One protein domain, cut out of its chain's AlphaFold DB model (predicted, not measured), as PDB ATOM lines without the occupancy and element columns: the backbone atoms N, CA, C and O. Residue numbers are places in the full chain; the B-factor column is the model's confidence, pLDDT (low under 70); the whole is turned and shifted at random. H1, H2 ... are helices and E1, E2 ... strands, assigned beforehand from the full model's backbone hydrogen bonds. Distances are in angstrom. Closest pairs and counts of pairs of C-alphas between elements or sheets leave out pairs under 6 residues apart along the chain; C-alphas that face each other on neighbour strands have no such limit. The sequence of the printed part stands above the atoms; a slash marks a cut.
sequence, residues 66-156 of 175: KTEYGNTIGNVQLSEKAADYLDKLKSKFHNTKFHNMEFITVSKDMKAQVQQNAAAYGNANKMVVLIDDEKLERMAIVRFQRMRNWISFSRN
ATOM      1  N   LYS A  66     -20.706 -20.788  13.559       78.12
ATOM      2  CA  LYS A  66     -21.334 -20.767  12.238       78.12
ATOM      3  C   LYS A  66     -20.936 -22.023  11.458       78.12
ATOM      4  O   LYS A  66     -19.760 -22.220  11.175       78.12
ATOM      5  N   THR A  67     -21.912 -22.848  11.113       76.19
ATOM      6  CA  THR A  67     -21.778 -24.085  10.333       76.19
ATOM      7  C   THR A  67     -22.641 -24.022   9.072       76.19
ATOM      8  O   THR A  67     -23.303 -23.014   8.801       76.19
ATOM      9  N   GLU A  68     -22.650 -25.105   8.293       71.00
ATOM     10  CA  GLU A  68     -23.539 -25.300   7.137       71.00
ATOM     11  C   GLU A  68     -25.031 -25.142   7.499       71.00
ATOM     12  O   GLU A  68     -25.824 -24.630   6.709       71.00
ATOM     13  N   TYR A  69     -25.400 -25.452   8.747       66.25
ATOM     14  CA  TYR A  69     -26.762 -25.324   9.262       66.25
ATOM     15  C   TYR A  69     -27.061 -23.943   9.866       66.25
ATOM     16  O   TYR A  69     -28.192 -23.694  10.285       66.25
ATOM     17  N   GLY A  70     -26.124 -22.995   9.836       75.25
ATOM     18  CA  GLY A  70     -26.261 -21.682  10.470       75.25
ATOM     19  C   GLY A  70     -25.546 -21.632  11.816       75.25
ATOM     20  O   GLY A  70     -24.468 -22.192  11.956       75.25
ATOM     21  N   ASN A  71     -26.104 -20.935  12.802       83.50
ATOM     22  CA  ASN A  71     -25.475 -20.843  14.118       83.50
ATOM     23  C   ASN A  71     -25.797 -22.106  14.928       83.50
ATOM     24  O   ASN A  71     -26.959 -22.465  15.087       83.50
ATOM     25  N   THR A  72     -24.779 -22.803  15.424       83.12
ATOM     26  CA  THR A  72     -24.917 -24.081  16.137       83.12
ATOM     27  C   THR A  72     -24.112 -24.082  17.429       83.12
ATOM     28  O   THR A  72     -22.970 -23.625  17.433       83.12
ATOM     29  N   ILE A  73     -24.669 -24.626  18.508       80.88
ATOM     30  CA  ILE A  73     -24.004 -24.772  19.809       80.88
ATOM     31  C   ILE A  73     -23.736 -26.254  20.073       80.88
ATOM     32  O   ILE A  73     -24.663 -27.064  20.051       80.88
ATOM     33  N   GLY A  74     -22.474 -26.585  20.359       77.25
ATOM     34  CA  GLY A  74     -22.021 -27.959  20.577       77.25
ATOM     35  C   GLY A  74     -21.784 -28.749  19.285       77.25
ATOM     36  O   GLY A  74     -21.651 -28.182  18.200       77.25
ATOM     37  N   ASN A  75     -21.698 -30.074  19.419       77.38
ATOM     38  CA  ASN A  75     -21.579 -30.996  18.290       77.38
ATOM     39  C   ASN A  75     -22.981 -31.438  17.855       77.38
ATOM     40  O   ASN A  75     -23.553 -32.372  18.410       77.38
ATOM     41  N   VAL A  76     -23.571 -30.691  16.925       71.69
ATOM     42  CA  VAL A  76     -24.919 -30.958  16.420       71.69
ATOM     43  C   VAL A  76     -24.827 -31.956  15.270       71.69
ATOM     44  O   VAL A  76     -24.263 -31.643  14.223       71.69
ATOM     45  N   GLN A  77     -25.427 -33.132  15.438       74.19
ATOM     46  CA  GLN A  77     -25.577 -34.120  14.372       74.19
ATOM     47  C   GLN A  77     -27.029 -34.123  13.898       74.19
ATOM     48  O   GLN A  77     -27.919 -34.615  14.586       74.19
ATOM     49  N   LEU A  78     -27.281 -33.538  12.726       71.56
ATOM     50  CA  LEU A  78     -28.605 -33.544  12.109       71.56
ATOM     51  C   LEU A  78     -28.705 -34.693  11.106       71.56
ATOM     52  O   LEU A  78     -27.852 -34.853  10.237       71.56
ATOM     53  N   SER A  79     -29.790 -35.460  11.187       76.94
ATOM     54  CA  SER A  79     -30.193 -36.356  10.100       76.94
ATOM     55  C   SER A  79     -30.573 -35.546   8.848       76.94
ATOM     56  O   SER A  79     -31.083 -34.430   8.967       76.94
ATOM     57  N   GLU A  80     -30.426 -36.116   7.646       78.88
ATOM     58  CA  GLU A  80     -30.806 -35.479   6.367       78.88
ATOM     59  C   GLU A  80     -32.219 -34.866   6.399       78.88
ATOM     60  O   GLU A  80     -32.443 -33.741   5.957       78.88
ATOM     61  N   LYS A  81     -33.181 -35.560   7.022       78.44
ATOM     62  CA  LYS A  81     -34.571 -35.081   7.158       78.44
ATOM     63  C   LYS A  81     -34.690 -33.837   8.039       78.44
ATOM     64  O   LYS A  81     -35.596 -33.025   7.843       78.44
ATOM     65  N   ALA A  82     -33.824 -33.727   9.039       78.81
ATOM     66  CA  ALA A  82     -33.768 -32.602   9.956       78.81
ATOM     67  C   ALA A  82     -33.116 -31.397   9.255       78.81
ATOM     68  O   ALA A  82     -33.693 -30.310   9.260       78.81
ATOM     69  N   ALA A  83     -32.006 -31.602   8.543       80.12
ATOM     70  CA  ALA A  83     -31.379 -30.574   7.709       80.12
ATOM     71  C   ALA A  83     -32.369 -29.969   6.690       80.12
ATOM     72  O   ALA A  83     -32.615 -28.761   6.693       80.12
ATOM     73  N   ASP A  84     -33.064 -30.818   5.928       83.75
ATOM     74  CA  ASP A  84     -34.108 -30.407   4.978       83.75
ATOM     75  C   ASP A  84     -35.236 -29.591   5.631       83.75
ATOM     76  O   ASP A  84     -35.809 -28.661   5.047       83.75
ATOM     77  N   TYR A  85     -35.631 -29.984   6.843       81.62
ATOM     78  CA  TYR A  85     -36.681 -29.299   7.582       81.62
ATOM     79  C   TYR A  85     -36.223 -27.920   8.051       81.62
ATOM     80  O   TYR A  85     -36.993 -26.962   7.935       81.62
ATOM     81  N   LEU A  86     -34.988 -27.815   8.544       82.06
ATOM     82  CA  LEU A  86     -34.365 -26.566   8.962       82.06
ATOM     83  C   LEU A  86     -34.288 -25.583   7.789       82.06
ATOM     84  O   LEU A  86     -34.678 -24.429   7.946       82.06
ATOM     85  N   ASP A  87     -33.885 -26.025   6.601       83.12
ATOM     86  CA  ASP A  87     -33.771 -25.140   5.436       83.12
ATOM     87  C   ASP A  87     -35.129 -24.672   4.912       83.12
ATOM     88  O   ASP A  87     -35.311 -23.494   4.592       83.12
ATOM     89  N   LYS A  88     -36.144 -25.542   4.928       82.06
ATOM     90  CA  LYS A  88     -37.538 -25.143   4.649       82.06
ATOM     91  C   LYS A  88     -38.064 -24.161   5.687       82.06
ATOM     92  O   LYS A  88     -38.876 -23.291   5.367       82.06
ATOM     93  N   LEU A  89     -37.646 -24.323   6.936       79.94
ATOM     94  CA  LEU A  89     -38.029 -23.466   8.043       79.94
ATOM     95  C   LEU A  89     -37.383 -22.084   7.889       79.94
ATOM     96  O   LEU A  89     -38.114 -21.094   7.839       79.94
ATOM     97  N   LYS A  90     -36.069 -22.023   7.660       78.00
ATOM     98  CA  LYS A  90     -35.347 -20.795   7.303       78.00
ATOM     99  C   LYS A  90     -35.973 -20.112   6.095       78.00
ATOM    100  O   LYS A  90     -36.280 -18.934   6.172       78.00
ATOM    101  N   SER A  91     -36.246 -20.850   5.019       79.56
ATOM    102  CA  SER A  91     -36.831 -20.303   3.787       79.56
ATOM    103  C   SER A  91     -38.215 -19.701   4.017       79.56
ATOM    104  O   SER A  91     -38.501 -18.605   3.536       79.56
ATOM    105  N   LYS A  92     -39.078 -20.374   4.793       73.75
ATOM    106  CA  LYS A  92     -40.375 -19.807   5.182       73.75
ATOM    107  C   LYS A  92     -40.196 -18.523   5.973       73.75
ATOM    108  O   LYS A  92     -40.835 -17.529   5.651       73.75
ATOM    109  N   PHE A  93     -39.344 -18.535   6.988       69.69
ATOM    110  CA  PHE A  93     -39.175 -17.382   7.863       69.69
ATOM    111  C   PHE A  93     -38.457 -16.213   7.185       69.69
ATOM    112  O   PHE A  93     -38.816 -15.068   7.430       69.69
ATOM    113  N   HIS A  94     -37.550 -16.491   6.253       65.31
ATOM    114  CA  HIS A  94     -36.905 -15.496   5.407       65.31
ATOM    115  C   HIS A  94     -37.895 -14.825   4.439       65.31
ATOM    116  O   HIS A  94     -37.827 -13.618   4.231       65.31
ATOM    117  N   ASN A  95     -38.848 -15.586   3.887       66.06
ATOM    118  CA  ASN A  95     -39.864 -15.094   2.944       66.06
ATOM    119  C   ASN A  95     -41.109 -14.485   3.637       66.06
ATOM    120  O   ASN A  95     -42.015 -13.975   2.990       66.06
ATOM    121  N   THR A  96     -41.194 -14.523   4.968       60.72
ATOM    122  CA  THR A  96     -42.315 -13.909   5.702       60.72
ATOM    123  C   THR A  96     -41.896 -12.535   6.223       60.72
ATOM    124  O   THR A  96     -40.744 -12.381   6.609       60.72
ATOM    125  N   LYS A  97     -42.826 -11.569   6.337       55.53
ATOM    126  CA  LYS A  97     -42.604 -10.194   6.862       55.53
ATOM    127  C   LYS A  97     -41.910 -10.082   8.237       55.53
ATOM    128  O   LYS A  97     -41.595  -8.979   8.667       55.53
ATOM    129  N   PHE A  98     -41.646 -11.202   8.909       55.38
ATOM    130  CA  PHE A  98     -40.824 -11.322  10.116       55.38
ATOM    131  C   PHE A  98     -39.336 -11.532   9.779       55.38
ATOM    132  O   PHE A  98     -38.647 -12.326  10.422       55.38
ATOM    133  N   HIS A  99     -38.847 -10.848   8.742       57.47
ATOM    134  CA  HIS A  99     -37.424 -10.748   8.433       57.47
ATOM    135  C   HIS A  99     -36.711 -10.255   9.705       57.47
ATOM    136  O   HIS A  99     -37.201  -9.309  10.313       57.47
ATOM    137  N   ASN A 100     -35.607 -10.895  10.113       68.31
ATOM    138  CA  ASN A 100     -34.881 -10.725  11.396       68.31
ATOM    139  C   ASN A 100     -35.139 -11.808  12.459       68.31
ATOM    140  O   ASN A 100     -35.079 -11.521  13.657       68.31
ATOM    141  N   MET A 101     -35.369 -13.061  12.050       75.94
ATOM    142  CA  MET A 101     -35.264 -14.202  12.968       75.94
ATOM    143  C   MET A 101     -33.960 -14.966  12.765       75.94
ATOM    144  O   MET A 101     -33.587 -15.279  11.635       75.94
ATOM    145  N   GLU A 102     -33.278 -15.269  13.864       77.94
ATOM    146  CA  GLU A 102     -32.022 -16.009  13.882       77.94
ATOM    147  C   GLU A 102     -32.246 -17.386  14.506       77.94
ATOM    148  O   GLU A 102     -32.745 -17.495  15.624       77.94
ATOM    149  N   PHE A 103     -31.907 -18.443  13.771       82.94
ATOM    150  CA  PHE A 103     -32.047 -19.817  14.244       82.94
ATOM    151  C   PHE A 103     -30.709 -20.311  14.766       82.94
ATOM    152  O   PHE A 103     -29.726 -20.314  14.022       82.94
ATOM    153  N   ILE A 104     -30.700 -20.742  16.023       85.19
ATOM    154  CA  ILE A 104     -29.545 -21.379  16.639       85.19
ATOM    155  C   ILE A 104     -29.909 -22.830  16.930       85.19
ATOM    156  O   ILE A 104     -30.841 -23.099  17.690       85.19
ATOM    157  N   THR A 105     -29.190 -23.765  16.319       87.81
ATOM    158  CA  THR A 105     -29.374 -25.190  16.600       87.81
ATOM    159  C   THR A 105     -28.524 -25.598  17.795       87.81
ATOM    160  O   THR A 105     -27.355 -25.230  17.890       87.81
ATOM    161  N   VAL A 106     -29.104 -26.352  18.718       85.88
ATOM    162  CA  VAL A 106     -28.462 -26.740  19.976       85.88
ATOM    163  C   VAL A 106     -28.356 -28.257  20.024       85.88
ATOM    164  O   VAL A 106     -29.332 -28.951  19.733       85.88
ATOM    165  N   SER A 107     -27.178 -28.776  20.377       85.19
ATOM    166  CA  SER A 107     -27.002 -30.211  20.592       85.19
ATOM    167  C   SER A 107     -27.632 -30.646  21.915       85.19
ATOM    168  O   SER A 107     -27.701 -29.869  22.876       85.19
ATOM    169  N   LYS A 108     -28.046 -31.912  21.997       83.81
ATOM    170  CA  LYS A 108     -28.642 -32.499  23.205       83.81
ATOM    171  C   LYS A 108     -27.852 -32.230  24.491       83.81
ATOM    172  O   LYS A 108     -28.456 -31.931  25.521       83.81
ATOM    173  N   ASP A 109     -26.526 -32.287  24.425       81.00
ATOM    174  CA  ASP A 109     -25.651 -32.107  25.590       81.00
ATOM    175  C   ASP A 109     -25.627 -30.657  26.093       81.00
ATOM    176  O   ASP A 109     -25.531 -30.404  27.292       81.00
ATOM    177  N   MET A 110     -25.765 -29.690  25.181       80.12
ATOM    178  CA  MET A 110     -25.693 -28.256  25.483       80.12
ATOM    179  C   MET A 110     -27.069 -27.646  25.779       80.12
ATOM    180  O   MET A 110     -27.153 -26.539  26.308       80.12
ATOM    181  N   LYS A 111     -28.161 -28.372  25.506       83.25
ATOM    182  CA  LYS A 111     -29.552 -27.948  25.737       83.25
ATOM    183  C   LYS A 111     -29.784 -27.353  27.121       83.25
ATOM    184  O   LYS A 111     -30.348 -26.269  27.236       83.25
ATOM    185  N   ALA A 112     -29.394 -28.071  28.175       79.94
ATOM    186  CA  ALA A 112     -29.696 -27.660  29.546       79.94
ATOM    187  C   ALA A 112     -29.027 -26.321  29.882       79.94
ATOM    188  O   ALA A 112     -29.646 -25.430  30.459       79.94
ATOM    189  N   GLN A 113     -27.782 -26.158  29.442       75.50
ATOM    190  CA  GLN A 113     -26.995 -24.953  29.660       75.50
ATOM    191  C   GLN A 113     -27.480 -23.785  28.793       75.50
ATOM    192  O   GLN A 113     -27.567 -22.655  29.274       75.50
ATOM    193  N   VAL A 114     -27.857 -24.044  27.539       78.62
ATOM    194  CA  VAL A 114     -28.424 -23.032  26.639       78.62
ATOM    195  C   VAL A 114     -29.798 -22.575  27.118       78.62
ATOM    196  O   VAL A 114     -30.105 -21.393  27.034       78.62
ATOM    197  N   GLN A 115     -30.607 -23.470  27.684       79.94
ATOM    198  CA  GLN A 115     -31.894 -23.114  28.274       79.94
ATOM    199  C   GLN A 115     -31.720 -22.259  29.537       79.94
ATOM    200  O   GLN A 115     -32.435 -21.273  29.705       79.94
ATOM    201  N   GLN A 116     -30.750 -22.597  30.393       76.44
ATOM    202  CA  GLN A 116     -30.395 -21.784  31.563       76.44
ATOM    203  C   GLN A 116     -29.893 -20.389  31.167       76.44
ATOM    204  O   GLN A 116     -30.204 -19.411  31.839       76.44
ATOM    205  N   ASN A 117     -29.185 -20.286  30.042       72.81
ATOM    206  CA  ASN A 117     -28.660 -19.031  29.507       72.81
ATOM    207  C   ASN A 117     -29.482 -18.488  28.327       72.81
ATOM    208  O   ASN A 117     -28.982 -17.672  27.557       72.81
ATOM    209  N   ALA A 118     -30.748 -18.893  28.172       71.25
ATOM    210  CA  ALA A 118     -31.562 -18.513  27.012       71.25
ATOM    211  C   ALA A 118     -31.716 -16.988  26.887       71.25
ATOM    212  O   ALA A 118     -31.753 -16.451  25.781       71.25
ATOM    213  N   ALA A 119     -31.735 -16.293  28.027       71.12
ATOM    214  CA  ALA A 119     -31.760 -14.837  28.100       71.12
ATOM    215  C   ALA A 119     -30.509 -14.182  27.487       71.12
ATOM    216  O   ALA A 119     -30.612 -13.094  26.927       71.12
ATOM    217  N   ALA A 120     -29.350 -14.846  27.544       69.62
ATOM    218  CA  ALA A 120     -28.099 -14.325  27.001       69.62
ATOM    219  C   ALA A 120     -28.097 -14.317  25.468       69.62
ATOM    220  O   ALA A 120     -27.494 -13.433  24.876       69.62
ATOM    221  N   TYR A 121     -28.793 -15.259  24.822       72.69
ATOM    222  CA  TYR A 121     -28.890 -15.339  23.359       72.69
ATOM    223  C   TYR A 121     -29.975 -14.435  22.767       72.69
ATOM    224  O   TYR A 121     -30.104 -14.358  21.548       72.69
ATOM    225  N   GLY A 122     -30.767 -13.752  23.597       67.94
ATOM    226  CA  GLY A 122     -31.745 -12.777  23.128       67.94
ATOM    227  C   GLY A 122     -31.059 -11.556  22.514       67.94
ATOM    228  O   GLY A 122     -30.180 -10.955  23.126       67.94
ATOM    229  N   ASN A 123     -31.473 -11.162  21.308       69.12
ATOM    230  CA  ASN A 123     -31.007  -9.936  20.661       69.12
ATOM    231  C   ASN A 123     -32.152  -8.916  20.615       69.12
ATOM    232  O   ASN A 123     -33.269  -9.244  20.226       69.12
ATOM    233  N   ALA A 124     -31.881  -7.660  20.971       66.06
ATOM    234  CA  ALA A 124     -32.885  -6.594  20.919       66.06
ATOM    235  C   ALA A 124     -33.357  -6.272  19.484       66.06
ATOM    236  O   ALA A 124     -34.448  -5.745  19.295       66.06
ATOM    237  N   ASN A 125     -32.549  -6.602  18.471       69.12
ATOM    238  CA  ASN A 125     -32.818  -6.283  17.064       69.12
ATOM    239  C   ASN A 125     -33.378  -7.461  16.264       69.12
ATOM    240  O   ASN A 125     -33.853  -7.276  15.143       69.12
ATOM    241  N   LYS A 126     -33.250  -8.684  16.789       77.38
ATOM    242  CA  LYS A 126     -33.581  -9.920  16.076       77.38
ATOM    243  C   LYS A 126     -34.189 -10.923  17.038       77.38
ATOM    244  O   LYS A 126     -33.666 -11.134  18.127       77.38
ATOM    245  N   MET A 127     -35.242 -11.603  16.610       77.62
ATOM    246  CA  MET A 127     -35.814 -12.691  17.398       77.62
ATOM    247  C   MET A 127     -34.946 -13.936  17.240       77.62
ATOM    248  O   MET A 127     -34.789 -14.448  16.133       77.62
ATOM    249  N   VAL A 128     -34.389 -14.436  18.338       80.94
ATOM    250  CA  VAL A 128     -33.548 -15.636  18.324       80.94
ATOM    251  C   VAL A 128     -34.381 -16.851  18.712       80.94
ATOM    252  O   VAL A 128     -35.083 -16.847  19.723       80.94
ATOM    253  N   VAL A 129     -34.322 -17.895  17.891       83.56
ATOM    254  CA  VAL A 129     -35.030 -19.155  18.100       83.56
ATOM    255  C   VAL A 129     -34.007 -20.258  18.335       83.56
ATOM    256  O   VAL A 129     -33.265 -20.639  17.429       83.56
ATOM    257  N   LEU A 130     -34.007 -20.785  19.558       85.69
ATOM    258  CA  LEU A 130     -33.201 -21.931  19.974       85.69
ATOM    259  C   LEU A 130     -33.944 -23.222  19.596       85.69
ATOM    260  O   LEU A 130     -35.091 -23.427  20.013       85.69
ATOM    261  N   ILE A 131     -33.327 -24.072  18.774       85.69
ATOM    262  CA  ILE A 131     -33.921 -25.334  18.319       85.69
ATOM    263  C   ILE A 131     -32.988 -26.498  18.631       85.69
ATOM    264  O   ILE A 131     -31.888 -26.574  18.097       85.69
ATOM    265  N   ASP A 132     -33.473 -27.440  19.432       87.75
ATOM    266  CA  ASP A 132     -32.754 -28.680  19.722       87.75
ATOM    267  C   ASP A 132     -32.801 -29.641  18.523       87.75
ATOM    268  O   ASP A 132     -33.833 -29.743  17.849       87.75
ATOM    269  N   ASP A 133     -31.728 -30.398  18.312       81.25
ATOM    270  CA  ASP A 133     -31.632 -31.506  17.349       81.25
ATOM    271  C   ASP A 133     -32.813 -32.500  17.436       81.25
ATOM    272  O   ASP A 133     -33.539 -32.689  16.457       81.25
ATOM    273  N   GLU A 134     -33.109 -33.046  18.619       82.50
ATOM    274  CA  GLU A 134     -34.217 -33.990  18.836       82.50
ATOM    275  C   GLU A 134     -35.580 -33.370  18.504       82.50
ATOM    276  O   GLU A 134     -36.495 -34.016  17.977       82.50
ATOM    277  N   LYS A 135     -35.750 -32.086  18.834       81.50
ATOM    278  CA  LYS A 135     -36.984 -31.353  18.549       81.50
ATOM    279  C   LYS A 135     -37.137 -31.146  17.048       81.50
ATOM    280  O   LYS A 135     -38.258 -31.231  16.538       81.50
ATOM    281  N   LEU A 136     -36.032 -30.915  16.348       80.62
ATOM    282  CA  LEU A 136     -35.987 -30.754  14.904       80.62
ATOM    283  C   LEU A 136     -36.376 -32.054  14.189       80.62
ATOM    284  O   LEU A 136     -37.217 -32.019  13.290       80.62
ATOM    285  N   GLU A 137     -35.891 -33.202  14.664       79.62
ATOM    286  CA  GLU A 137     -36.294 -34.520  14.160       79.62
ATOM    287  C   GLU A 137     -37.783 -34.805  14.376       79.62
ATOM    288  O   GLU A 137     -38.496 -35.193  13.443       79.62
ATOM    289  N   ARG A 138     -38.303 -34.543  15.583       82.38
ATOM    290  CA  ARG A 138     -39.738 -34.703  15.876       82.38
ATOM    291  C   ARG A 138     -40.591 -33.800  14.995       82.38
ATOM    292  O   ARG A 138     -41.604 -34.244  14.458       82.38
ATOM    293  N   MET A 139     -40.189 -32.543  14.804       76.31
ATOM    294  CA  MET A 139     -40.901 -31.612  13.927       76.31
ATOM    295  C   MET A 139     -40.849 -32.036  12.458       76.31
ATOM    296  O   MET A 139     -41.865 -31.919  11.764       76.31
ATOM    297  N   ALA A 140     -39.714 -32.556  11.991       79.38
ATOM    298  CA  ALA A 140     -39.576 -33.093  10.644       79.38
ATOM    299  C   ALA A 140     -40.536 -34.272  10.430       79.38
ATOM    300  O   ALA A 140     -41.313 -34.267   9.472       79.38
ATOM    301  N   ILE A 141     -40.568 -35.224  11.366       78.56
ATOM    302  CA  ILE A 141     -41.465 -36.386  11.337       78.56
ATOM    303  C   ILE A 141     -42.938 -35.956  11.379       78.56
ATOM    304  O   ILE A 141     -43.737 -36.412  10.560       78.56
ATOM    305  N   VAL A 142     -43.316 -35.053  12.287       75.81
ATOM    306  CA  VAL A 142     -44.700 -34.566  12.419       75.81
ATOM    307  C   VAL A 142     -45.137 -33.791  11.178       75.81
ATOM    308  O   VAL A 142     -46.243 -34.001  10.682       75.81
ATOM    309  N   ARG A 143     -44.286 -32.922  10.616       67.81
ATOM    310  CA  ARG A 143     -44.615 -32.213   9.372       67.81
ATOM    311  C   ARG A 143     -44.723 -33.178   8.202       67.81
ATOM    312  O   ARG A 143     -45.629 -33.013   7.392       67.81
ATOM    313  N   PHE A 144     -43.843 -34.169   8.115       68.19
ATOM    314  CA  PHE A 144     -43.913 -35.189   7.075       68.19
ATOM    315  C   PHE A 144     -45.216 -35.992   7.166       68.19
ATOM    316  O   PHE A 144     -45.898 -36.173   6.159       68.19
ATOM    317  N   GLN A 145     -45.632 -36.376   8.374       66.94
ATOM    318  CA  GLN A 145     -46.929 -37.012   8.608       66.94
ATOM    319  C   GLN A 145     -48.100 -36.091   8.252       66.94
ATOM    320  O   GLN A 145     -49.017 -36.506   7.547       66.94
ATOM    321  N   ARG A 146     -48.057 -34.815   8.654       64.88
ATOM    322  CA  ARG A 146     -49.105 -33.841   8.320       64.88
ATOM    323  C   ARG A 146     -49.199 -33.597   6.815       64.88
ATOM    324  O   ARG A 146     -50.300 -33.480   6.289       64.88
ATOM    325  N   MET A 147     -48.064 -33.579   6.119       63.12
ATOM    326  CA  MET A 147     -48.001 -33.496   4.661       63.12
ATOM    327  C   MET A 147     -48.598 -34.750   4.013       63.12
ATOM    328  O   MET A 147     -49.409 -34.630   3.102       63.12
ATOM    329  N   ARG A 148     -48.260 -35.952   4.501       62.44
ATOM    330  CA  ARG A 148     -48.839 -37.215   4.012       62.44
ATOM    331  C   ARG A 148     -50.353 -37.262   4.198       62.44
ATOM    332  O   ARG A 148     -51.060 -37.605   3.253       62.44
ATOM    333  N   ASN A 149     -50.848 -36.860   5.366       63.44
ATOM    334  CA  ASN A 149     -52.283 -36.786   5.633       63.44
ATOM    335  C   ASN A 149     -52.963 -35.740   4.745       63.44
ATOM    336  O   ASN A 149     -54.032 -36.008   4.212       63.44
ATOM    337  N   TRP A 150     -52.330 -34.589   4.509       51.06
ATOM    338  CA  TRP A 150     -52.856 -33.571   3.599       51.06
ATOM    339  C   TRP A 150     -52.903 -34.046   2.140       51.06
ATOM    340  O   TRP A 150     -53.896 -33.821   1.456       51.06
ATOM    341  N   ILE A 151     -51.884 -34.771   1.668       63.88
ATOM    342  CA  ILE A 151     -51.873 -35.377   0.326       63.88
ATOM    343  C   ILE A 151     -52.966 -36.447   0.208       63.88
ATOM    344  O   ILE A 151     -53.656 -36.511  -0.808       63.88
ATOM    345  N   SER A 152     -53.150 -37.273   1.242       59.12
ATOM    346  CA  SER A 152     -54.212 -38.283   1.286       59.12
ATOM    347  C   SER A 152     -55.607 -37.640   1.289       59.12
ATOM    348  O   SER A 152     -56.453 -38.009   0.478       59.12
ATOM    349  N   PHE A 153     -55.814 -36.599   2.100       56.84
ATOM    350  CA  PHE A 153     -57.050 -35.815   2.155       56.84
ATOM    351  C   PHE A 153     -57.345 -35.092   0.832       56.84
ATOM    352  O   PHE A 153     -58.455 -35.172   0.317       56.84
ATOM    353  N   SER A 154     -56.342 -34.459   0.216       54.75
ATOM    354  CA  SER A 154     -56.462 -33.806  -1.095       54.75
ATOM    355  C   SER A 154     -56.760 -34.800  -2.226       54.75
ATOM    356  O   SER A 154     -57.482 -34.479  -3.171       54.75
ATOM    357  N   ARG A 155     -56.250 -36.034  -2.136       57.50
ATOM    358  CA  ARG A 155     -56.600 -37.111  -3.073       57.50
ATOM    359  C   ARG A 155     -58.035 -37.607  -2.855       57.50
ATOM    360  O   ARG A 155     -58.718 -37.856  -3.841       57.50
ATOM    361  N   ASN A 156     -58.501 -37.676  -1.610       54.88
ATOM    362  CA  ASN A 156     -59.884 -38.032  -1.279       54.88
ATOM    363  C   ASN A 156     -60.886 -36.953  -1.754       54.88
ATOM    364  O   ASN A 156     -61.916 -37.276  -2.332       54.88
TER     365      ASN A 156
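This is residues 66 to 156 of the 175 residues of an uncharacterized protein of Lachnospiraceae bacterium (UniProt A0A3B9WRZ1). A small sheet of three parallel strands, in the order E1 E2 E3, has H1 over one face and the short H2 over the other, while the long H3 leads off from the end of E3 as an arm whose residues 145 to 156 stick out. The 91 printed residues hold three named strands and three named helices, in the order E1 H1 E2 H2 E3 H3; the class is mixed, helices and strands. The whole is only just loose, close to compact, with a radius of gyration of the C-alphas of 14.8 A, and spans 49 by 31 by 23 A.

E1, residues 70 to 73, is an edge strand, parallel to inner strand E2, residues 101 to 106, at 40 degrees; N 73 and O 105, 2.8 A apart, are within hydrogen-bond range. E2 is parallel to edge strand E3, residues 127 to 132, at 24 degrees, with N 104 and O 129 at 2.9 A. H1, residues 80 to 95, is on the sheet over E2, at a height over the sheet of 10.2 A; their closest C-alphas, of Phe 93 and Met 101, are 7.2 A apart. H2, residues 111 to 116, is over E2 on the opposite face, at a height of 9.5 A. Two strand-helix-strand units, parallel neighbour strands with a helix between, follow: E1, H1, E2 with a left-handed crossover and E2, H2, E3 with a right-handed one. H3, residues 133 to 156, only grazes the sheet with residues 133 to 138. Its residues 133 to 140 touch residues 81 to 86 of H1, about perpendicular at 78 degrees, the closest C-alphas being Ala 82 and Glu 137, 5.3 A apart. H2 is apart from H1 and H3. In H1, H2 and H3 every O i to N i+4 pair is within hydrogen-bond range.

E1 begins at C-alpha 70 (-26.261, -21.682, 10.470) and is 10.1 A long; H1 is 22.6 A, E2 15.9 A, H2 8.5 A and E3 16.4 A. H3, 34.5 A long, ends at C-alpha 156 (-59.884, -38.032, -1.279).

The C-alphas farthest apart, of Ala 120 and Asn 156, are 48.7 A apart. The printed part has no cut and no long link. Its mean pLDDT is 74.3; residue 69, residues 93 to 100, residue 120, residues 122 to 125 and residues 143 to 156 are under 70.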